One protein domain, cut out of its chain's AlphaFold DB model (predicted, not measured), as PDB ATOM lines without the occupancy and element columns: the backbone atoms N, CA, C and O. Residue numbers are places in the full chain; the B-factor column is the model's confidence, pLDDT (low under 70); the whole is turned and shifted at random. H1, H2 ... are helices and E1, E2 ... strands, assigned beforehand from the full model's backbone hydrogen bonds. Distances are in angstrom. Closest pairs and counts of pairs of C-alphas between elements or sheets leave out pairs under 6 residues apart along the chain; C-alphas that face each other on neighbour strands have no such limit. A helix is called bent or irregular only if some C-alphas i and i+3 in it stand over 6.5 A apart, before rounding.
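Overview. This is residues 249 to 394 of the 696 residues of the protein "Sialidase domain-containing protein" of Mycoplasma sp. 1654_15 (UniProt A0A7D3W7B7). A strongly twisted sheet curls round into a small, loosely formed barrel, its strands E8, E1, E2, E3, E4, E5 and E7 ringing the middle, with E7 and E8 near each other but not paired. The short H1 grazes it at one side, E6 and H2 lie at another, and the long link 371 to 389 reaches far out. The printed part has 146 residues, with E1 H1 E2 E3 E4 E5 E6 H2 E7 E8 along the chain; under half of the residues are in these named elements, and the class is mixed, helices and strands. The sheet is branched and mixed, with E2 and E6 its parallel pair. The whole is compact, with a radius of gyration of the C-alphas of 16.2 A, and spans 49 by 39 by 24 A.

Along the chain. Find C-alpha 257 at (-18.315, -3.976, 4.844), where E1 begins; it runs to residue 261, 13.0 A. H1 is residues 265 to 273. Next come E2, residues 283 to 290, 20.5 A, E3, residues 293 to 301, 23.9 A, and E4, residues 318 to 325, 19.8 A, which bends by 60 degrees at residue 321. E5 is residues 338 to 340, E6 354 to 357, H2 360 to 366, E7 367 to 370 and E8 390 to 392, ending at C-alpha 392, (-19.361, -10.415, 4.770).

Arrangement. Start at E1: E2 lies on one side of it, antiparallel, with N 257 and O 285 2.9 A apart, and E8 on the other side, antiparallel, with N 260 and O 391 at 2.9 A. From E2 follow the meander E2 E3 E4 E5, each strand the antiparallel neighbour of the one before: N 284 and O 300 are 2.9 A apart, N 297 and O 324 2.9 A, and N 325 and O 338 2.9 A. E7 is antiparallel to E5, with N 339 and O 369 at 2.8 A. The closest C-alphas of E7 and E8, Ser 370 and Tyr 390, are 6.7 A apart. E6 is parallel to E2, with N 355 and O 289 at 2.9 A. H1 only grazes the sheet, with its residues 267 to 271. H2 is on the sheet, over none of its strands; its closest C-alpha pair with E5 is Lys 366 and Tyr 340, 5.2 A. H2 is only just irregular, with C-alphas 361 and 364 6.8 A apart. Every O i to N i+4 pair of H1 is within hydrogen-bond range; in H2 0 of 3 are, against 3 of 4 O i to N i+3 pairs.

Size, cuts and confidence. The two C-alphas farthest apart, Lys 351 and Asn 381, are 52.4 A apart. The printed part has no cut. The links E3 to E4, E4 to E5, E5 to E6 and E7 to E8 are long. The mean pLDDT of the printed part is 78.9; residues 345 to 362, 374 to 387 and 394 are under 70.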
ATOM      1  N   VAL A 249     -14.174  -1.957   5.392       80.88
ATOM      2  CA  VAL A 249     -13.346  -1.533   4.259       80.88
ATOM      3  C   VAL A 249     -12.027  -0.936   4.770       80.88
ATOM      4  O   VAL A 249     -10.972  -1.469   4.433       80.88
ATOM      5  N   ASN A 250     -12.088   0.090   5.636       80.12
ATOM      6  CA  ASN A 250     -10.927   0.696   6.308       80.12
ATOM      7  C   ASN A 250     -11.328   1.596   7.506       80.12
ATOM      8  O   ASN A 250     -12.496   1.657   7.895       80.12
ATOM      9  N   LEU A 251     -10.348   2.324   8.069       72.69
ATOM     10  CA  LEU A 251     -10.488   3.210   9.238       72.69
ATOM     11  C   LEU A 251     -11.504   4.347   9.074       72.69
ATOM     12  O   LEU A 251     -12.095   4.786  10.062       72.69
ATOM     13  N   THR A 252     -11.665   4.850   7.852       80.94
ATOM     14  CA  THR A 252     -12.523   6.007   7.550       80.94
ATOM     15  C   THR A 252     -13.945   5.584   7.192       80.94
ATOM     16  O   THR A 252     -14.893   6.315   7.459       80.94
ATOM     17  N   LEU A 253     -14.109   4.362   6.677       85.25
ATOM     18  CA  LEU A 253     -15.381   3.796   6.223       85.25
ATOM     19  C   LEU A 253     -15.867   2.696   7.177       85.25
ATOM     20  O   LEU A 253     -16.138   1.563   6.775       85.25
ATOM     21  N   LYS A 254     -15.981   3.039   8.466       78.38
ATOM     22  CA  LYS A 254     -16.282   2.096   9.562       78.38
ATOM     23  C   LYS A 254     -17.684   1.484   9.525       78.38
ATOM     24  O   LYS A 254     -18.005   0.683  10.384       78.38
ATOM     25  N   ASN A 255     -18.552   1.867   8.601       82.38
ATOM     26  CA  ASN A 255     -19.875   1.265   8.419       82.38
ATOM     27  C   ASN A 255     -19.998   0.513   7.081       82.38
ATOM     28  O   ASN A 255     -21.024  -0.118   6.831       82.38
ATOM     29  N   TRP A 256     -18.960   0.540   6.236       89.94
ATOM     30  CA  TRP A 256     -18.915  -0.201   4.976       89.94
ATOM     31  C   TRP A 256     -18.235  -1.543   5.211       89.94
ATOM     32  O   TRP A 256     -17.223  -1.625   5.910       89.94
ATOM     33  N   ARG A 257     -18.785  -2.604   4.622       88.69
ATOM     34  CA  ARG A 257     -18.315  -3.976   4.844       88.69
ATOM     35  C   ARG A 257     -17.532  -4.485   3.644       88.69
ATOM     36  O   ARG A 257     -17.927  -4.235   2.505       88.69
ATOM     37  N   ARG A 258     -16.473  -5.255   3.886       89.62
ATOM     38  CA  ARG A 258     -15.881  -6.110   2.849       89.62
ATOM     39  C   ARG A 258     -16.862  -7.235   2.529       89.62
ATOM     40  O   ARG A 258     -17.460  -7.821   3.437       89.62
ATOM     41  N   PHE A 259     -17.065  -7.499   1.243       91.75
ATOM     42  CA  PHE A 259     -18.055  -8.457   0.763       91.75
ATOM     43  C   PHE A 259     -17.456  -9.351  -0.320       91.75
ATOM     44  O   PHE A 259     -16.682  -8.894  -1.163       91.75
ATOM     45  N   TYR A 260     -17.840 -10.624  -0.323       90.19
ATOM     46  CA  TYR A 260     -17.382 -11.591  -1.313       90.19
ATOM     47  C   TYR A 260     -18.549 -12.361  -1.922       90.19
ATOM     48  O   TYR A 260     -19.524 -12.703  -1.251       90.19
ATOM     49  N   ILE A 261     -18.399 -12.657  -3.216       91.69
ATOM     50  CA  ILE A 261     -19.279 -13.539  -3.982       91.69
ATOM     51  C   ILE A 261     -18.476 -14.795  -4.333       91.69
ATOM     52  O   ILE A 261     -17.594 -14.763  -5.192       91.69
ATOM     53  N   LEU A 262     -18.769 -15.897  -3.644       87.06
ATOM     54  CA  LEU A 262     -18.066 -17.179  -3.718       87.06
ATOM     55  C   LEU A 262     -18.801 -18.135  -4.670       87.06
ATOM     56  O   LEU A 262     -19.368 -19.148  -4.271       87.06
ATOM     57  N   ASP A 263     -18.839 -17.778  -5.952       85.38
ATOM     58  CA  ASP A 263     -19.528 -18.537  -7.008       85.38
ATOM     59  C   ASP A 263     -18.679 -19.657  -7.640       85.38
ATOM     60  O   ASP A 263     -19.148 -20.364  -8.533       85.38
ATOM     61  N   SER A 264     -17.454 -19.859  -7.152       84.00
ATOM     62  CA  SER A 264     -16.560 -20.937  -7.568       84.00
ATOM     63  C   SER A 264     -15.757 -21.492  -6.391       84.00
ATOM     64  O   SER A 264     -15.530 -20.806  -5.390       84.00
ATOM     65  N   LYS A 265     -15.279 -22.736  -6.529       81.81
ATOM     66  CA  LYS A 265     -14.383 -23.361  -5.544       81.81
ATOM     67  C   LYS A 265     -13.086 -22.566  -5.354       81.81
ATOM     68  O   LYS A 265     -12.649 -22.416  -4.224       81.81
ATOM     69  N   ASP A 266     -12.511 -22.016  -6.425       85.12
ATOM     70  CA  ASP A 266     -11.297 -21.189  -6.340       85.12
ATOM     71  C   ASP A 266     -11.513 -19.958  -5.449       85.12
ATOM     72  O   ASP A 266     -10.733 -19.711  -4.532       85.12
ATOM     73  N   LYS A 267     -12.618 -19.225  -5.646       85.50
ATOM     74  CA  LYS A 267     -12.948 -18.063  -4.807       85.50
ATOM     75  C   LYS A 267     -13.215 -18.464  -3.355       85.50
ATOM     76  O   LYS A 267     -12.772 -17.770  -2.444       85.50
ATOM     77  N   ALA A 268     -13.911 -19.579  -3.138       81.25
ATOM     78  CA  ALA A 268     -14.153 -20.135  -1.809       81.25
ATOM     79  C   ALA A 268     -12.848 -20.487  -1.080       81.25
ATOM     80  O   ALA A 268     -12.641 -20.069   0.056       81.25
ATOM     81  N   ASP A 269     -11.953 -21.210  -1.752       81.25
ATOM     82  CA  ASP A 269     -10.664 -21.619  -1.203       81.25
ATOM     83  C   ASP A 269      -9.780 -20.386  -0.941       81.25
ATOM     84  O   ASP A 269      -9.123 -20.313   0.098       81.25
ATOM     85  N   LYS A 270      -9.807 -19.370  -1.817       83.81
ATOM     86  CA  LYS A 270      -9.118 -18.091  -1.581       83.81
ATOM     87  C   LYS A 270      -9.656 -17.345  -0.366       83.81
ATOM     88  O   LYS A 270      -8.868 -16.808   0.410       83.81
ATOM     89  N   TYR A 271     -10.976 -17.330  -0.182       80.75
ATOM     90  CA  TYR A 271     -11.621 -16.680   0.962       80.75
ATOM     91  C   TYR A 271     -11.220 -17.381   2.254       80.75
ATOM     92  O   TYR A 271     -10.685 -16.760   3.171       80.75
ATOM     93  N   LEU A 272     -11.396 -18.703   2.286       76.25
ATOM     94  CA  LEU A 272     -11.069 -19.523   3.441       76.25
ATOM     95  C   LEU A 272      -9.581 -19.484   3.784       76.25
ATOM     96  O   LEU A 272      -9.255 -19.639   4.952       76.25
ATOM     97  N   ASN A 273      -8.678 -19.290   2.825       75.38
ATOM     98  CA  ASN A 273      -7.240 -19.240   3.097       75.38
ATOM     99  C   ASN A 273      -6.687 -17.813   3.243       75.38
ATOM    100  O   ASN A 273      -5.500 -17.661   3.523       75.38
ATOM    101  N   GLY A 274      -7.516 -16.778   3.065       75.19
ATOM    102  CA  GLY A 274      -7.071 -15.384   3.093       75.19
ATOM    103  C   GLY A 274      -6.083 -15.038   1.972       75.19
ATOM    104  O   GLY A 274      -5.186 -14.228   2.176       75.19
ATOM    105  N   THR A 275      -6.206 -15.667   0.798       79.44
ATOM    106  CA  THR A 275      -5.251 -15.532  -0.322       79.44
ATOM    107  C   THR A 275      -5.768 -14.665  -1.476       79.44
ATOM    108  O   THR A 275      -5.225 -14.718  -2.579       79.44
ATOM    109  N   PHE A 276      -6.797 -13.841  -1.241       76.94
ATOM    110  CA  PHE A 276      -7.272 -12.854  -2.218       76.94
ATOM    111  C   PHE A 276      -6.193 -11.807  -2.533       76.94
ATOM    112  O   PHE A 276      -5.730 -11.065  -1.669       76.94
ATOM    113  N   THR A 277      -5.851 -11.684  -3.807       75.25
ATOM    114  CA  THR A 277      -4.870 -10.737  -4.345       75.25
ATOM    115  C   THR A 277      -5.548  -9.456  -4.857       75.25
ATOM    116  O   THR A 277      -6.767  -9.423  -5.025       75.25
ATOM    117  N   PRO A 278      -4.821  -8.348  -5.095       72.56
ATOM    118  CA  PRO A 278      -5.395  -7.131  -5.693       72.56
ATOM    119  C   PRO A 278      -5.976  -7.309  -7.105       72.56
ATOM    120  O   PRO A 278      -6.789  -6.492  -7.527       72.56
ATOM    121  N   THR A 279      -5.565  -8.350  -7.832       76.69
ATOM    122  CA  THR A 279      -6.082  -8.664  -9.171       76.69
ATOM    123  C   THR A 279      -7.372  -9.481  -9.126       76.69
ATOM    124  O   THR A 279      -8.077  -9.542 -10.134       76.69
ATOM    125  N   ASP A 280      -7.695 -10.095  -7.984       85.19
ATOM    126  CA  ASP A 280      -8.969 -10.776  -7.793       85.19
ATOM    127  C   ASP A 280     -10.122  -9.769  -7.735       85.19
ATOM    128  O   ASP A 280      -9.999  -8.646  -7.240       85.19
ATOM    129  N   GLU A 281     -11.282 -10.196  -8.224       88.25
ATOM    130  CA  GLU A 281     -12.503  -9.407  -8.162       88.25
ATOM    131  C   GLU A 281     -12.989  -9.267  -6.712       88.25
ATOM    132  O   GLU A 281     -13.224 -10.263  -6.023       88.25
ATOM    133  N   LYS A 282     -13.156  -8.021  -6.258       88.50
ATOM    134  CA  LYS A 282     -13.548  -7.679  -4.885       88.50
ATOM    135  C   LYS A 282     -14.795  -6.819  -4.866       88.50
ATOM    136  O   LYS A 282     -15.039  -6.024  -5.779       88.50
ATOM    137  N   TYR A 283     -15.537  -6.942  -3.775       93.94
ATOM    138  CA  TYR A 283     -16.770  -6.213  -3.559       93.94
ATOM    139  C   TYR A 283     -16.776  -5.568  -2.174       93.94
ATOM    140  O   TYR A 283     -16.139  -6.044  -1.233       93.94
ATOM    141  N   LEU A 284     -17.522  -4.480  -2.044       93.88
ATOM    142  CA  LEU A 284     -17.859  -3.887  -0.757       93.88
ATOM    143  C   LEU A 284     -19.363  -3.677  -0.666       93.88
ATOM    144  O   LEU A 284     -20.043  -3.550  -1.682       93.88
ATOM    145  N   ALA A 285     -19.873  -3.622   0.553       94.00
ATOM    146  CA  ALA A 285     -21.267  -3.338   0.834       94.00
ATOM    147  C   ALA A 285     -21.367  -2.009   1.587       94.00
ATOM    148  O   ALA A 285     -20.886  -1.879   2.718       94.00
ATOM    149  N   LYS A 286     -21.984  -1.016   0.946       92.19
ATOM    150  CA  LYS A 286     -22.246   0.308   1.513       92.19
ATOM    151  C   LYS A 286     -23.609   0.284   2.215       92.19
ATOM    152  O   LYS A 286     -24.574  -0.147   1.583       92.19
ATOM    153  N   PRO A 287     -23.706   0.719   3.482       90.06
ATOM    154  CA  PRO A 287     -24.972   0.749   4.198       90.06
ATOM    155  C   PRO A 287     -25.916   1.768   3.562       90.06
ATOM    156  O   PRO A 287     -25.484   2.826   3.095       90.06
ATOM    157  N   ILE A 288     -27.199   1.435   3.557       88.19
ATOM    158  CA  ILE A 288     -28.287   2.276   3.068       88.19
ATOM    159  C   ILE A 288     -29.459   2.207   4.054       88.19
ATOM    160  O   ILE A 288     -29.587   1.228   4.789       88.19
ATOM    161  N   VAL A 289     -30.306   3.234   4.068       83.75
ATOM    162  CA  VAL A 289     -31.594   3.203   4.772       83.75
ATOM    163  C   VAL A 289     -32.668   2.850   3.756       83.75
ATOM    164  O   VAL A 289     -32.738   3.466   2.690       83.75
ATOM    165  N   PHE A 290     -33.495   1.859   4.069       78.56
ATOM    166  CA  PHE A 290     -34.530   1.375   3.166       78.56
ATOM    167  C   PHE A 290     -35.897   1.417   3.854       78.56
ATOM    168  O   PHE A 290     -36.103   0.724   4.841       78.56
ATOM    169  N   ASN A 291     -36.831   2.247   3.374       77.25
ATOM    170  CA  ASN A 291     -38.138   2.472   4.025       77.25
ATOM    171  C   ASN A 291     -38.042   2.800   5.536       77.25
ATOM    172  O   ASN A 291     -38.874   2.370   6.332       77.25
ATOM    173  N   GLY A 292     -37.008   3.544   5.942       77.50
ATOM    174  CA  GLY A 292     -36.729   3.845   7.351       77.50
ATOM    175  C   GLY A 292     -36.085   2.694   8.136       77.50
ATOM    176  O   GLY A 292     -35.675   2.900   9.277       77.50
ATOM    177  N   GLU A 293     -35.939   1.509   7.538       79.56
ATOM    178  CA  GLU A 293     -35.195   0.403   8.124       79.56
ATOM    179  C   GLU A 293     -33.692   0.600   7.944       79.56
ATOM    180  O   GLU A 293     -33.171   0.915   6.868       79.56
ATOM    181  N   GLN A 294     -32.995   0.387   9.048       81.25
ATOM    182  CA  GLN A 294     -31.549   0.290   9.110       81.25
ATOM    183  C   GLN A 294     -31.187  -1.199   8.942       81.25
ATOM    184  O   GLN A 294     -32.032  -2.061   9.173       81.25
ATOM    185  N   ASN A 295     -29.953  -1.525   8.553       90.25
ATOM    186  CA  ASN A 295     -29.506  -2.883   8.162       90.25
ATOM    187  C   ASN A 295     -29.848  -3.298   6.719       90.25
ATOM    188  O   ASN A 295     -30.122  -4.466   6.441       90.25
ATOM    189  N   TRP A 296     -29.746  -2.351   5.788       91.94
ATOM    190  CA  TRP A 296     -29.658  -2.646   4.363       91.94
ATOM    191  C   TRP A 296     -28.289  -2.256   3.815       91.94
ATOM    192  O   TRP A 296     -27.660  -1.304   4.283       91.94
ATOM    193  N   TRP A 297     -27.829  -2.969   2.787       93.06
ATOM    194  CA  TRP A 297     -26.613  -2.609   2.061       93.06
ATOM    195  C   TRP A 297     -26.807  -2.701   0.558       93.06
ATOM    196  O   TRP A 297     -27.476  -3.598   0.048       93.06
ATOM    197  N   LYS A 298     -26.125  -1.811  -0.156       93.12
ATOM    198  CA  LYS A 298     -25.919  -1.906  -1.597       93.12
ATOM    199  C   LYS A 298     -24.490  -2.348  -1.880       93.12
ATOM    200  O   LYS A 298     -23.542  -1.801  -1.311       93.12
ATOM    201  N   VAL A 299     -24.336  -3.339  -2.749       95.50
ATOM    202  CA  VAL A 299     -23.030  -3.912  -3.073       95.50
ATOM    203  C   VAL A 299     -22.443  -3.234  -4.302       95.50
ATOM    204  O   VAL A 299     -23.114  -3.019  -5.314       95.50
ATOM    205  N   TYR A 300     -21.152  -2.949  -4.227       95.38
ATOM    206  CA  TYR A 300     -20.375  -2.358  -5.300       95.38
ATOM    207  C   TYR A 300     -19.139  -3.197  -5.588       95.38
ATOM    208  O   TYR A 300     -18.557  -3.802  -4.686       95.38
ATOM    209  N   LYS A 301     -18.724  -3.206  -6.852       95.19
ATOM    210  CA  LYS A 301     -17.471  -3.812  -7.292       95.19
ATOM    211  C   LYS A 301     -16.350  -2.778  -7.216       95.19
ATOM    212  O   LYS A 301     -16.521  -1.635  -7.649       95.19
ATOM    213  N   LEU A 302     -15.212  -3.192  -6.662       92.31
ATOM    214  CA  LEU A 302     -14.015  -2.357  -6.576       92.31
ATOM    215  C   LEU A 302     -13.364  -2.195  -7.963       92.31
ATOM    216  O   LEU A 302     -13.425  -3.125  -8.778       92.31
ATOM    217  N   PRO A 303     -12.689  -1.060  -8.225       89.06
ATOM    218  CA  PRO A 303     -11.837  -0.918  -9.398       89.06
ATOM    219  C   PRO A 303     -10.743  -1.991  -9.431       89.06
ATOM    220  O   PRO A 303     -10.238  -2.430  -8.395       89.06
ATOM    221  N   GLN A 304     -10.350  -2.406 -10.635       85.31
ATOM    222  CA  GLN A 304      -9.296  -3.402 -10.804       85.31
ATOM    223  C   GLN A 304      -7.976  -2.907 -10.191       85.31
ATOM    224  O   GLN A 304      -7.626  -1.735 -10.325       85.31
ATOM    225  N   ASN A 305      -7.229  -3.810  -9.549       84.75
ATOM    226  CA  ASN A 305      -5.947  -3.531  -8.891       84.75
ATOM    227  C   ASN A 305      -6.024  -2.564  -7.697       84.75
ATOM    228  O   ASN A 305      -4.981  -2.104  -7.238       84.75
ATOM    229  N   LYS A 306      -7.222  -2.266  -7.177       85.31
ATOM    230  CA  LYS A 306      -7.388  -1.507  -5.934       85.31
ATOM    231  C   LYS A 306      -7.580  -2.430  -4.738       85.31
ATOM    232  O   LYS A 306      -8.328  -3.409  -4.777       85.31
ATOM    233  N   SER A 307      -6.888  -2.109  -3.654       85.56
ATOM    234  CA  SER A 307      -7.083  -2.719  -2.343       85.56
ATOM    235  C   SER A 307      -8.176  -1.991  -1.548       85.56
ATOM    236  O   SER A 307      -8.538  -0.861  -1.861       85.56
ATOM    237  N   PHE A 308      -8.712  -2.634  -0.506       85.50
ATOM    238  CA  PHE A 308      -9.735  -2.029   0.359       85.50
ATOM    239  C   PHE A 308      -9.230  -0.782   1.106       85.50
ATOM    240  O   PHE A 308      -9.995   0.156   1.333       85.50
ATOM    241  N   ASP A 309      -7.938  -0.743   1.440       83.56
ATOM    242  CA  ASP A 309      -7.325   0.368   2.174       83.56
ATOM    243  C   ASP A 309      -7.178   1.637   1.314       83.56
ATOM    244  O   ASP A 309      -7.029   2.733   1.848       83.56
ATOM    245  N   GLU A 310      -7.278   1.512  -0.013       86.81
ATOM    246  CA  GLU A 310      -7.246   2.640  -0.954       86.81
ATOM    247  C   GLU A 310      -8.625   3.265  -1.209       86.81
ATOM    248  O   GLU A 310      -8.715   4.269  -1.915       86.81
ATOM    249  N   ILE A 311      -9.701   2.672  -0.683       89.88
ATOM    250  CA  ILE A 311     -11.069   3.133  -0.939       89.88
ATOM    251  C   ILE A 311     -11.436   4.292  -0.006       89.88
ATOM    252  O   ILE A 311     -11.280   4.222   1.209       89.88
ATOM    253  N   THR A 312     -12.000   5.349  -0.574       90.56
ATOM    254  CA  THR A 312     -12.548   6.517   0.130       90.56
ATOM    255  C   THR A 312     -14.050   6.639  -0.121       90.56
ATOM    256  O   THR A 312     -14.602   5.956  -0.985       90.56
ATOM    257  N   ALA A 313     -14.725   7.527   0.615       88.38
ATOM    258  CA  ALA A 313     -16.150   7.804   0.408       88.38
ATOM    259  C   ALA A 313     -16.467   8.294  -1.022       88.38
ATOM    260  O   ALA A 313     -17.565   8.039  -1.514       88.38
ATOM    261  N   ASP A 314     -15.488   8.929  -1.675       89.62
ATOM    262  CA  ASP A 314     -15.589   9.522  -3.015       89.62
ATOM    263  C   ASP A 314     -15.023   8.622  -4.124       89.62
ATOM    264  O   ASP A 314     -14.944   9.030  -5.281       89.62
ATOM    265  N   SER A 315     -14.574   7.409  -3.790       90.19
ATOM    266  CA  SER A 315     -14.053   6.480  -4.794       90.19
ATOM    267  C   SER A 315     -15.137   6.109  -5.804       90.19
ATOM    268  O   SER A 315     -16.258   5.768  -5.427       90.19
ATOM    269  N   GLU A 316     -14.793   6.123  -7.092       91.06
ATOM    270  CA  GLU A 316     -15.679   5.615  -8.138       91.06
ATOM    271  C   GLU A 316     -15.800   4.093  -8.016       91.06
ATOM    272  O   GLU A 316     -14.808   3.362  -8.069       91.06
ATOM    273  N   LEU A 317     -17.029   3.610  -7.835       92.88
ATOM    274  CA  LEU A 317     -17.333   2.194  -7.668       92.88
ATOM    275  C   LEU A 317     -18.347   1.739  -8.714       92.88
ATOM    276  O   LEU A 317     -19.297   2.457  -9.030       92.88
ATOM    277  N   THR A 318     -18.194   0.511  -9.201       94.56
ATOM    278  CA  THR A 318     -19.126  -0.050 -10.181       94.56
ATOM    279  C   THR A 318     -20.345  -0.624  -9.468       94.56
ATOM    280  O   THR A 318     -20.217  -1.523  -8.632       94.56
ATOM    281  N   ASP A 319     -21.534  -0.121  -9.803       92.00
ATOM    282  CA  ASP A 319     -22.802  -0.648  -9.294       92.00
ATOM    283  C   ASP A 319     -23.017  -2.089  -9.777       92.00
ATOM    284  O   ASP A 319     -22.919  -2.386 -10.969       92.00
ATOM    285  N   THR A 320     -23.308  -2.990  -8.841       93.69
ATOM    286  CA  THR A 320     -23.570  -4.403  -9.142       93.69
ATOM    287  C   THR A 320     -25.054  -4.718  -9.293       93.69
ATOM    288  O   THR A 320     -25.390  -5.826  -9.705       93.69
ATOM    289  N   LYS A 321     -25.945  -3.775  -8.947       91.44
ATOM    290  CA  LYS A 321     -27.396  -3.993  -8.812       91.44
ATOM    291  C   LYS A 321     -27.761  -5.066  -7.777       91.44
ATOM    292  O   LYS A 321     -28.816  -5.696  -7.880       91.44
ATOM    293  N   ILE A 322     -26.885  -5.282  -6.795       93.38
ATOM    294  CA  ILE A 322     -27.083  -6.231  -5.698       93.38
ATOM    295  C   ILE A 322     -27.398  -5.470  -4.411       93.38
ATOM    296  O   ILE A 322     -26.694  -4.524  -4.043       93.38
ATOM    297  N   TYR A 323     -28.431  -5.931  -3.711       92.94
ATOM    298  CA  TYR A 323     -28.883  -5.389  -2.433       92.94
ATOM    299  C   TYR A 323     -28.965  -6.498  -1.390       92.94
ATOM    300  O   TYR A 323     -29.299  -7.637  -1.717       92.94
ATOM    301  N   ILE A 324     -28.655  -6.155  -0.145       92.62
ATOM    302  CA  ILE A 324     -28.699  -7.056   1.003       92.62
ATOM    303  C   ILE A 324     -29.694  -6.482   2.007       92.62
ATOM    304  O   ILE A 324     -29.494  -5.368   2.487       92.62
ATOM    305  N   ASP A 325     -30.719  -7.261   2.328       92.25
ATOM    306  CA  ASP A 325     -31.650  -7.028   3.429       92.25
ATOM    307  C   ASP A 325     -31.216  -7.884   4.616       92.25
ATOM    308  O   ASP A 325     -31.279  -9.110   4.545       92.25
ATOM    309  N   ASN A 326     -30.759  -7.264   5.703       92.50
ATOM    310  CA  ASN A 326     -30.493  -7.970   6.957       92.50
ATOM    311  C   ASN A 326     -31.433  -7.513   8.070       92.50
ATOM    312  O   ASN A 326     -31.034  -7.427   9.232       92.50
ATOM    313  N   SER A 327     -32.662  -7.172   7.706       92.25
ATOM    314  CA  SER A 327     -33.658  -6.660   8.635       92.25
ATOM    315  C   SER A 327     -34.289  -7.794   9.432       92.25
ATOM    316  O   SER A 327     -34.266  -8.968   9.043       92.25
ATOM    317  N   TYR A 328     -34.852  -7.435  10.582       93.88
ATOM    318  CA  TYR A 328     -35.619  -8.348  11.416       93.88
ATOM    319  C   TYR A 328     -37.098  -8.247  11.059       93.88
ATOM    320  O   TYR A 328     -37.687  -7.179  11.181       93.88
ATOM    321  N   ASN A 329     -37.706  -9.367  10.679       91.62
ATOM    322  CA  ASN A 329     -39.145  -9.474  10.481       91.62
ATOM    323  C   ASN A 329     -39.822  -9.882  11.808       91.62
ATOM    324  O   ASN A 329     -39.613 -11.015  12.248       91.62
ATOM    325  N   PRO A 330     -40.644  -9.026  12.448       91.69
ATOM    326  CA  PRO A 330     -41.279  -9.349  13.732       91.69
ATOM    327  C   PRO A 330     -42.315 -10.477  13.665       91.69
ATOM    328  O   PRO A 330     -42.540 -11.166  14.659       91.69
ATOM    329  N   GLN A 331     -42.953 -10.679  12.510       89.81
ATOM    330  CA  GLN A 331     -43.981 -11.700  12.317       89.81
ATOM    331  C   GLN A 331     -43.363 -13.097  12.218       89.81
ATOM    332  O   GLN A 331     -43.851 -14.032  12.850       89.81
ATOM    333  N   THR A 332     -42.279 -13.243  11.452       90.19
ATOM    334  CA  THR A 332     -41.559 -14.522  11.319       90.19
ATOM    335  C   THR A 332     -40.455 -14.687  12.360       90.19
ATOM    336  O   THR A 332     -39.940 -15.789  12.538       90.19
ATOM    337  N   ARG A 333     -40.102 -13.603  13.063       93.50
ATOM    338  CA  ARG A 333     -39.017 -13.517  14.049       93.50
ATOM    339  C   ARG A 333     -37.667 -13.901  13.452       93.50
ATOM    340  O   ARG A 333     -36.879 -14.635  14.056       93.50
ATOM    341  N   THR A 334     -37.421 -13.443  12.229       92.38
ATOM    342  CA  THR A 334     -36.283 -13.863  11.407       92.38
ATOM    343  C   THR A 334     -35.464 -12.676  10.950       92.38
ATOM    344  O   THR A 334     -36.015 -11.688  10.473       92.38
ATOM    345  N   ILE A 335     -34.145 -12.811  11.042       93.81
ATOM    346  CA  ILE A 335     -33.178 -11.949  10.367       93.81
ATOM    347  C   ILE A 335     -32.824 -12.623   9.046       93.81
ATOM    348  O   ILE A 335     -32.265 -13.723   9.037       93.81
ATOM    349  N   THR A 336     -33.218 -12.009   7.934       89.69
ATOM    350  CA  THR A 336     -33.264 -12.686   6.630       89.69
ATOM    351  C   THR A 336     -31.880 -12.814   5.994       89.69
ATOM    352  O   THR A 336     -31.502 -13.876   5.490       89.69
ATOM    353  N   GLY A 337     -31.101 -11.734   6.004       90.88
ATOM    354  CA  GLY A 337     -29.845 -11.660   5.262       90.88
ATOM    355  C   GLY A 337     -30.039 -11.851   3.752       90.88
ATOM    356  O   GLY A 337     -29.109 -12.298   3.081       90.88
ATOM    357  N   ASN A 338     -31.245 -11.607   3.229       91.50
ATOM    358  CA  ASN A 338     -31.611 -11.843   1.836       91.50
ATOM    359  C   ASN A 338     -30.725 -11.027   0.890       91.50
ATOM    360  O   ASN A 338     -30.466  -9.848   1.115       91.50
ATOM    361  N   VAL A 339     -30.311 -11.650  -0.208       92.19
ATOM    362  CA  VAL A 339     -29.525 -11.035  -1.276       92.19
ATOM    363  C   VAL A 339     -30.359 -11.007  -2.548       92.19
ATOM    364  O   VAL A 339     -30.736 -12.052  -3.089       92.19
ATOM    365  N   TYR A 340     -30.620  -9.800  -3.038       91.31
ATOM    366  CA  TYR A 340     -31.369  -9.539  -4.263       91.31
ATOM    367  C   TYR A 340     -30.413  -9.146  -5.387       91.31
ATOM    368  O   TYR A 340     -29.514  -8.334  -5.166       91.31
ATOM    369  N   LYS A 341     -30.606  -9.699  -6.589       90.94
ATOM    370  CA  LYS A 341     -29.802  -9.397  -7.785       90.94
ATOM    371  C   LYS A 341     -30.633  -8.767  -8.893       90.94
ATOM    372  O   LYS A 341     -31.849  -8.917  -8.924       90.94
ATOM    373  N   ASP A 342     -29.961  -8.092  -9.823       88.44
ATOM    374  CA  ASP A 342     -30.582  -7.489 -11.007       88.44
ATOM    375  C   ASP A 342     -31.738  -6.541 -10.640       88.44
ATOM    376  O   ASP A 342     -32.815  -6.556 -11.250       88.44
ATOM    377  N   VAL A 343     -31.513  -5.750  -9.586       84.81
ATOM    378  CA  VAL A 343     -32.436  -4.727  -9.095       84.81
ATOM    379  C   VAL A 343     -32.110  -3.403  -9.788       84.81
ATOM    380  O   VAL A 343     -31.101  -2.758  -9.501       84.81
ATOM    381  N   GLU A 344     -32.954  -3.012 -10.741       75.12
ATOM    382  CA  GLU A 344     -32.753  -1.804 -11.547       75.12
ATOM    383  C   GLU A 344     -32.855  -0.511 -10.725       75.12
ATOM    384  O   GLU A 344     -33.701  -0.384  -9.841       75.12
ATOM    385  N   ALA A 345     -32.030   0.486 -11.066       59.94
ATOM    386  CA  ALA A 345     -31.974   1.769 -10.360       59.94
ATOM    387  C   ALA A 345     -33.303   2.543 -10.404       59.94
ATOM    388  O   ALA A 345     -33.641   3.223  -9.444       59.94
ATOM    389  N   THR A 346     -34.098   2.389 -11.470       54.59
ATOM    390  CA  THR A 346     -35.437   2.999 -11.600       54.59
ATOM    391  C   THR A 346     -36.460   2.446 -10.612       54.59
ATOM    392  O   THR A 346     -37.554   2.986 -10.500       54.59
ATOM    393  N   ALA A 347     -36.150   1.341  -9.931       51.59
ATOM    394  CA  ALA A 347     -36.986   0.828  -8.862       51.59
ATOM    395  C   ALA A 347     -36.741   1.578  -7.542       51.59
ATOM    396  O   ALA A 347     -37.568   1.455  -6.650       51.59
ATOM    397  N   VAL A 348     -35.652   2.348  -7.425       53.41
ATOM    398  CA  VAL A 348     -35.169   2.952  -6.182       53.41
ATOM    399  C   VAL A 348     -35.247   4.483  -6.269       53.41
ATOM    400  O   VAL A 348     -34.488   5.101  -7.011       53.41
ATOM    401  N   GLU A 349     -36.142   5.111  -5.507       49.72
ATOM    402  CA  GLU A 349     -36.210   6.576  -5.377       49.72
ATOM    403  C   GLU A 349     -35.533   7.022  -4.075       49.72
ATOM    404  O   GLU A 349     -35.724   6.385  -3.040       49.72
ATOM    405  N   GLY A 350     -34.723   8.089  -4.118       52.34
ATOM    406  CA  GLY A 350     -34.020   8.571  -2.928       52.34
ATOM    407  C   GLY A 350     -32.919   9.610  -3.168       52.34
ATOM    408  O   GLY A 350     -32.256   9.599  -4.207       52.34
ATOM    409  N   LYS A 351     -32.701  10.496  -2.187       49.50
ATOM    410  CA  LYS A 351     -31.493  11.332  -2.031       49.50
ATOM    411  C   LYS A 351     -30.799  10.934  -0.719       49.50
ATOM    412  O   LYS A 351     -31.445  10.431   0.189       49.50
ATOM    413  N   ASP A 352     -29.485  11.141  -0.626       49.38
ATOM    414  CA  ASP A 352     -28.729  11.092   0.640       49.38
ATOM    415  C   ASP A 352     -28.784   9.769   1.447       49.38
ATOM    416  O   ASP A 352     -28.759   9.767   2.673       49.38
ATOM    417  N   ASN A 353     -28.734   8.624   0.755       53.47
ATOM    418  CA  ASN A 353     -28.727   7.258   1.321       53.47
ATOM    419  C   ASN A 353     -30.054   6.762   1.934       53.47
ATOM    420  O   ASN A 353     -30.062   5.668   2.503       53.47
ATOM    421  N   GLU A 354     -31.159   7.493   1.776       53.34
ATOM    422  CA  GLU A 354     -32.512   6.979   2.017       53.34
ATOM    423  C   GLU A 354     -33.132   6.521   0.701       53.34
ATOM    424  O   GLU A 354     -33.165   7.279  -0.267       53.34
ATOM    425  N   PHE A 355     -33.608   5.280   0.658       55.97
ATOM    426  CA  PHE A 355     -34.189   4.675  -0.532       55.97
ATOM    427  C   PHE A 355     -35.586   4.122  -0.244       55.97
ATOM    428  O   PHE A 355     -35.813   3.449   0.763       55.97
ATOM    429  N   THR A 356     -36.509   4.345  -1.174       54.25
ATOM    430  CA  THR A 356     -37.837   3.722  -1.202       54.25
ATOM    431  C   THR A 356     -38.013   2.979  -2.522       54.25
ATOM    432  O   THR A 356     -37.744   3.547  -3.583       54.25
ATOM    433  N   PHE A 357     -38.456   1.713  -2.497       56.41
ATOM    434  CA  PHE A 357     -38.813   1.027  -3.745       56.41
ATOM    435  C   PHE A 357     -40.178   1.522  -4.227       56.41
ATOM    436  O   PHE A 357     -41.166   1.389  -3.508       56.41
ATOM    437  N   ALA A 358     -40.269   1.974  -5.478       48.91
ATOM    438  CA  ALA A 358     -41.556   2.305  -6.100       48.91
ATOM    439  C   ALA A 358     -42.463   1.062  -6.280       48.91
ATOM    440  O   ALA A 358     -43.675   1.194  -6.435       48.91
ATOM    441  N   LYS A 359     -41.887  -0.157  -6.256       52.00
ATOM    442  CA  LYS A 359     -42.602  -1.449  -6.304       52.00
ATOM    443  C   LYS A 359     -41.889  -2.536  -5.482       52.00
ATOM    444  O   LYS A 359     -41.132  -3.337  -6.030       52.00
ATOM    445  N   LEU A 360     -42.170  -2.600  -4.176       56.16
ATOM    446  CA  LEU A 360     -41.732  -3.685  -3.271       56.16
ATOM    447  C   LEU A 360     -42.081  -5.096  -3.791       56.16
ATOM    448  O   LEU A 360     -41.362  -6.053  -3.514       56.16
ATOM    449  N   GLU A 361     -43.140  -5.215  -4.596       61.38
ATOM    450  CA  GLU A 361     -43.629  -6.476  -5.173       61.38
ATOM    451  C   GLU A 361     -42.620  -7.186  -6.094       61.38
ATOM    452  O   GLU A 361     -42.745  -8.385  -6.337       61.38
ATOM    453  N   VAL A 362     -41.602  -6.482  -6.606       64.25
ATOM    454  CA  VAL A 362     -40.617  -7.062  -7.536       64.25
ATOM    455  C   VAL A 362     -39.481  -7.777  -6.797       64.25
ATOM    456  O   VAL A 362     -38.924  -8.737  -7.332       64.25
ATOM    457  N   LEU A 363     -39.151  -7.376  -5.562       73.00
ATOM    458  CA  LEU A 363     -38.009  -7.925  -4.814       73.00
ATOM    459  C   LEU A 363     -38.053  -9.449  -4.621       73.00
ATOM    460  O   LEU A 363     -37.026 -10.089  -4.858       73.00
ATOM    461  N   PRO A 364     -39.193 -10.080  -4.273       75.94
ATOM    462  CA  PRO A 364     -39.240 -11.534  -4.117       75.94
ATOM    463  C   PRO A 364     -38.818 -12.297  -5.380       75.94
ATOM    464  O   PRO A 364     -38.196 -13.350  -5.281       75.94
ATOM    465  N   THR A 365     -39.084 -11.748  -6.572       79.44
ATOM    466  CA  THR A 365     -38.679 -12.359  -7.856       79.44
ATOM    467  C   THR A 365     -37.178 -12.245  -8.141       79.44
ATOM    468  O   THR A 365     -36.664 -12.914  -9.034       79.44
ATOM    469  N   LYS A 366     -36.478 -11.396  -7.385       85.81
ATOM    470  CA  LYS A 366     -35.050 -11.081  -7.523       85.81
ATOM    471  C   LYS A 366     -34.183 -11.723  -6.443       85.81
ATOM    472  O   LYS A 366     -32.973 -11.501  -6.425       85.81
ATOM    473  N   LEU A 367     -34.787 -12.491  -5.538       89.00
ATOM    474  CA  LEU A 367     -34.086 -13.181  -4.465       89.00
ATOM    475  C   LEU A 367     -33.159 -14.259  -5.038       89.00
ATOM    476  O   LEU A 367     -33.622 -15.226  -5.642       89.00
ATOM    477  N   ASP A 368     -31.856 -14.109  -4.819       89.12
ATOM    478  CA  ASP A 368     -30.844 -15.056  -5.301       89.12
ATOM    479  C   ASP A 368     -30.258 -15.929  -4.175       89.12
ATOM    480  O   ASP A 368     -29.792 -17.040  -4.435       89.12
ATOM    481  N   GLY A 369     -30.317 -15.470  -2.922       88.69
ATOM    482  CA  GLY A 369     -29.895 -16.243  -1.753       88.69
ATOM    483  C   GLY A 369     -29.884 -15.416  -0.472       88.69
ATOM    484  O   GLY A 369     -30.553 -14.390  -0.390       88.69
ATOM    485  N   SER A 370     -29.101 -15.847   0.510       89.19
ATOM    486  CA  SER A 370     -28.849 -15.146   1.772       89.19
ATOM    487  C   SER A 370     -27.356 -15.142   2.120       89.19
ATOM    488  O   SER A 370     -26.617 -16.057   1.754       89.19
ATOM    489  N   ILE A 371     -26.903 -14.139   2.878       88.25
ATOM    490  CA  ILE A 371     -25.561 -14.119   3.498       88.25
ATOM    491  C   ILE A 371     -25.379 -15.196   4.586       88.25
ATOM    492  O   ILE A 371     -24.265 -15.418   5.073       88.25
ATOM    493  N   TYR A 372     -26.476 -15.863   4.959       86.75
ATOM    494  CA  TYR A 372     -26.530 -16.978   5.906       86.75
ATOM    495  C   TYR A 372     -26.866 -18.324   5.243       86.75
ATOM    496  O   TYR A 372     -27.039 -19.319   5.950       86.75
ATOM    497  N   ASP A 373     -26.974 -18.377   3.907       79.69
ATOM    498  CA  ASP A 373     -27.277 -19.616   3.180       79.69
ATOM    499  C   ASP A 373     -26.118 -20.608   3.270       79.69
ATOM    500  O   ASP A 373     -25.131 -20.479   2.543       79.69
ATOM    501  N   TYR A 374     -26.290 -21.662   4.067       68.44
ATOM    502  CA  TYR A 374     -25.319 -22.747   4.172       68.44
ATOM    503  C   TYR A 374     -25.624 -23.880   3.201       68.44
ATOM    504  O   TYR A 374     -26.563 -24.660   3.387       68.44
ATOM    505  N   LYS A 375     -24.814 -24.004   2.146       59.06
ATOM    506  CA  LYS A 375     -24.908 -25.135   1.218       59.06
ATOM    507  C   LYS A 375     -24.053 -26.294   1.700       59.06
ATOM    508  O   LYS A 375     -22.865 -26.313   1.415       59.06
ATOM    509  N   VAL A 376     -24.671 -27.315   2.295       50.28
ATOM    510  CA  VAL A 376     -24.037 -28.635   2.450       50.28
ATOM    511  C   VAL A 376     -23.937 -29.300   1.072       50.28
ATOM    512  O   VAL A 376     -24.825 -30.060   0.681       50.28
ATOM    513  N   SER A 377     -22.889 -29.031   0.290       44.47
ATOM    514  CA  SER A 377     -22.643 -29.834  -0.915       44.47
ATOM    515  C   SER A 377     -21.991 -31.161  -0.536       44.47
ATOM    516  O   SER A 377     -20.845 -31.218  -0.089       44.47
ATOM    517  N   LYS A 378     -22.726 -32.257  -0.757       36.97
ATOM    518  CA  LYS A 378     -22.116 -33.555  -1.056       36.97
ATOM    519  C   LYS A 378     -21.598 -33.484  -2.488       36.97
ATOM    520  O   LYS A 378     -22.413 -33.304  -3.387       36.97
ATOM    521  N   THR A 379     -20.312 -33.712  -2.713       42.22
ATOM    522  CA  THR A 379     -19.833 -34.111  -4.042       42.22
ATOM    523  C   THR A 379     -18.733 -35.158  -3.953       42.22
ATOM    524  O   THR A 379     -18.096 -35.339  -2.914       42.22
ATOM    525  N   GLU A 380     -18.625 -35.885  -5.062       39.53
ATOM    526  CA  GLU A 380     -17.749 -37.007  -5.392       39.53
ATOM    527  C   GLU A 380     -16.374 -36.936  -4.702       39.53
ATOM    528  O   GLU A 380     -15.711 -35.902  -4.716       39.53
ATOM    529  N   ASN A 381     -15.942 -38.059  -4.112       42.75
ATOM    530  CA  ASN A 381     -14.668 -38.265  -3.395       42.75
ATOM    531  C   ASN A 381     -14.608 -37.890  -1.898       42.75
ATOM    532  O   ASN A 381     -13.517 -37.735  -1.354       42.75
ATOM    533  N   ASN A 382     -15.742 -37.826  -1.187       44.28
ATOM    534  CA  ASN A 382     -15.795 -37.706   0.287       44.28
ATOM    535  C   ASN A 382     -15.167 -36.433   0.904       44.28
ATOM    536  O   ASN A 382     -15.116 -36.330   2.130       44.28
ATOM    537  N   GLN A 383     -14.755 -35.434   0.116       40.09
ATOM    538  CA  GLN A 383     -14.352 -34.128   0.647       40.09
ATOM    539  C   GLN A 383     -15.532 -33.149   0.621       40.09
ATOM    540  O   GLN A 383     -15.995 -32.733  -0.440       40.09
ATOM    541  N   LYS A 384     -16.034 -32.793   1.809       48.25
ATOM    542  CA  LYS A 384     -17.079 -31.779   1.992       48.25
ATOM    543  C   LYS A 384     -16.439 -30.391   1.989       48.25
ATOM    544  O   LYS A 384     -15.650 -30.090   2.877       48.25
ATOM    545  N   TYR A 385     -16.829 -29.545   1.043       47.16
ATOM    546  CA  TYR A 385     -16.630 -28.098   1.137       47.16
ATOM    547  C   TYR A 385     -18.003 -27.451   1.061       47.16
ATOM    548  O   TYR A 385     -18.848 -27.878   0.279       47.16
ATOM    549  N   SER A 386     -18.278 -26.492   1.929       56.25
ATOM    550  CA  SER A 386     -19.579 -25.841   2.042       56.25
ATOM    551  C   SER A 386     -19.304 -24.424   2.499       56.25
ATOM    552  O   SER A 386     -18.972 -24.222   3.655       56.25
ATOM    553  N   VAL A 387     -19.348 -23.476   1.564       66.56
ATOM    554  CA  VAL A 387     -19.246 -22.046   1.865       66.56
ATOM    555  C   VAL A 387     -20.481 -21.335   1.338       66.56
ATOM    556  O   VAL A 387     -21.061 -21.734   0.321       66.56
ATOM    557  N   ASN A 388     -20.879 -20.271   2.023       77.12
ATOM    558  CA  ASN A 388     -22.001 -19.446   1.598       77.12
ATOM    559  C   ASN A 388     -21.610 -18.690   0.319       77.12
ATOM    560  O   ASN A 388     -20.491 -18.197   0.194       77.12
ATOM    561  N   LYS A 389     -22.533 -18.572  -0.643       85.56
ATOM    562  CA  LYS A 389     -22.278 -17.825  -1.893       85.56
ATOM    563  C   LYS A 389     -21.997 -16.347  -1.616       85.56
ATOM    564  O   LYS A 389     -21.214 -15.736  -2.335       85.56
ATOM    565  N   TYR A 390     -22.649 -15.782  -0.605       88.81
ATOM    566  CA  TYR A 390     -22.538 -14.381  -0.216       88.81
ATOM    567  C   TYR A 390     -22.016 -14.279   1.203       88.81
ATOM    568  O   TYR A 390     -22.552 -14.922   2.103       88.81
ATOM    569  N   VAL A 391     -20.967 -13.485   1.402       86.75
ATOM    570  CA  VAL A 391     -20.278 -13.423   2.691       86.75
ATOM    571  C   VAL A 391     -19.820 -12.000   2.977       86.75
ATOM    572  O   VAL A 391     -19.159 -11.376   2.147       86.75
ATOM    573  N   PHE A 392     -20.142 -11.495   4.168       87.31
ATOM    574  CA  PHE A 392     -19.361 -10.415   4.770       87.31
ATOM    575  C   PHE A 392     -18.071 -11.004   5.338       87.31
ATOM    576  O   PHE A 392     -18.130 -12.061   5.952       87.31
ATOM    577  N   ASP A 393     -16.943 -10.300   5.220       76.50
ATOM    578  CA  ASP A 393     -15.615 -10.728   5.725       76.50
ATOM    579  C   ASP A 393     -15.514 -10.819   7.266       76.50
ATOM    580  O   ASP A 393     -14.439 -10.744   7.850       76.50
ATOM    581  N   ALA A 394     -16.649 -10.902   7.954       66.69
ATOM    582  CA  ALA A 394     -16.778 -10.920   9.396       66.69
ATOM    583  C   ALA A 394     -17.360 -12.252   9.839       66.69
ATOM    584  O   ALA A 394     -18.417 -12.667   9.363       66.69
TER     585      ALA A 394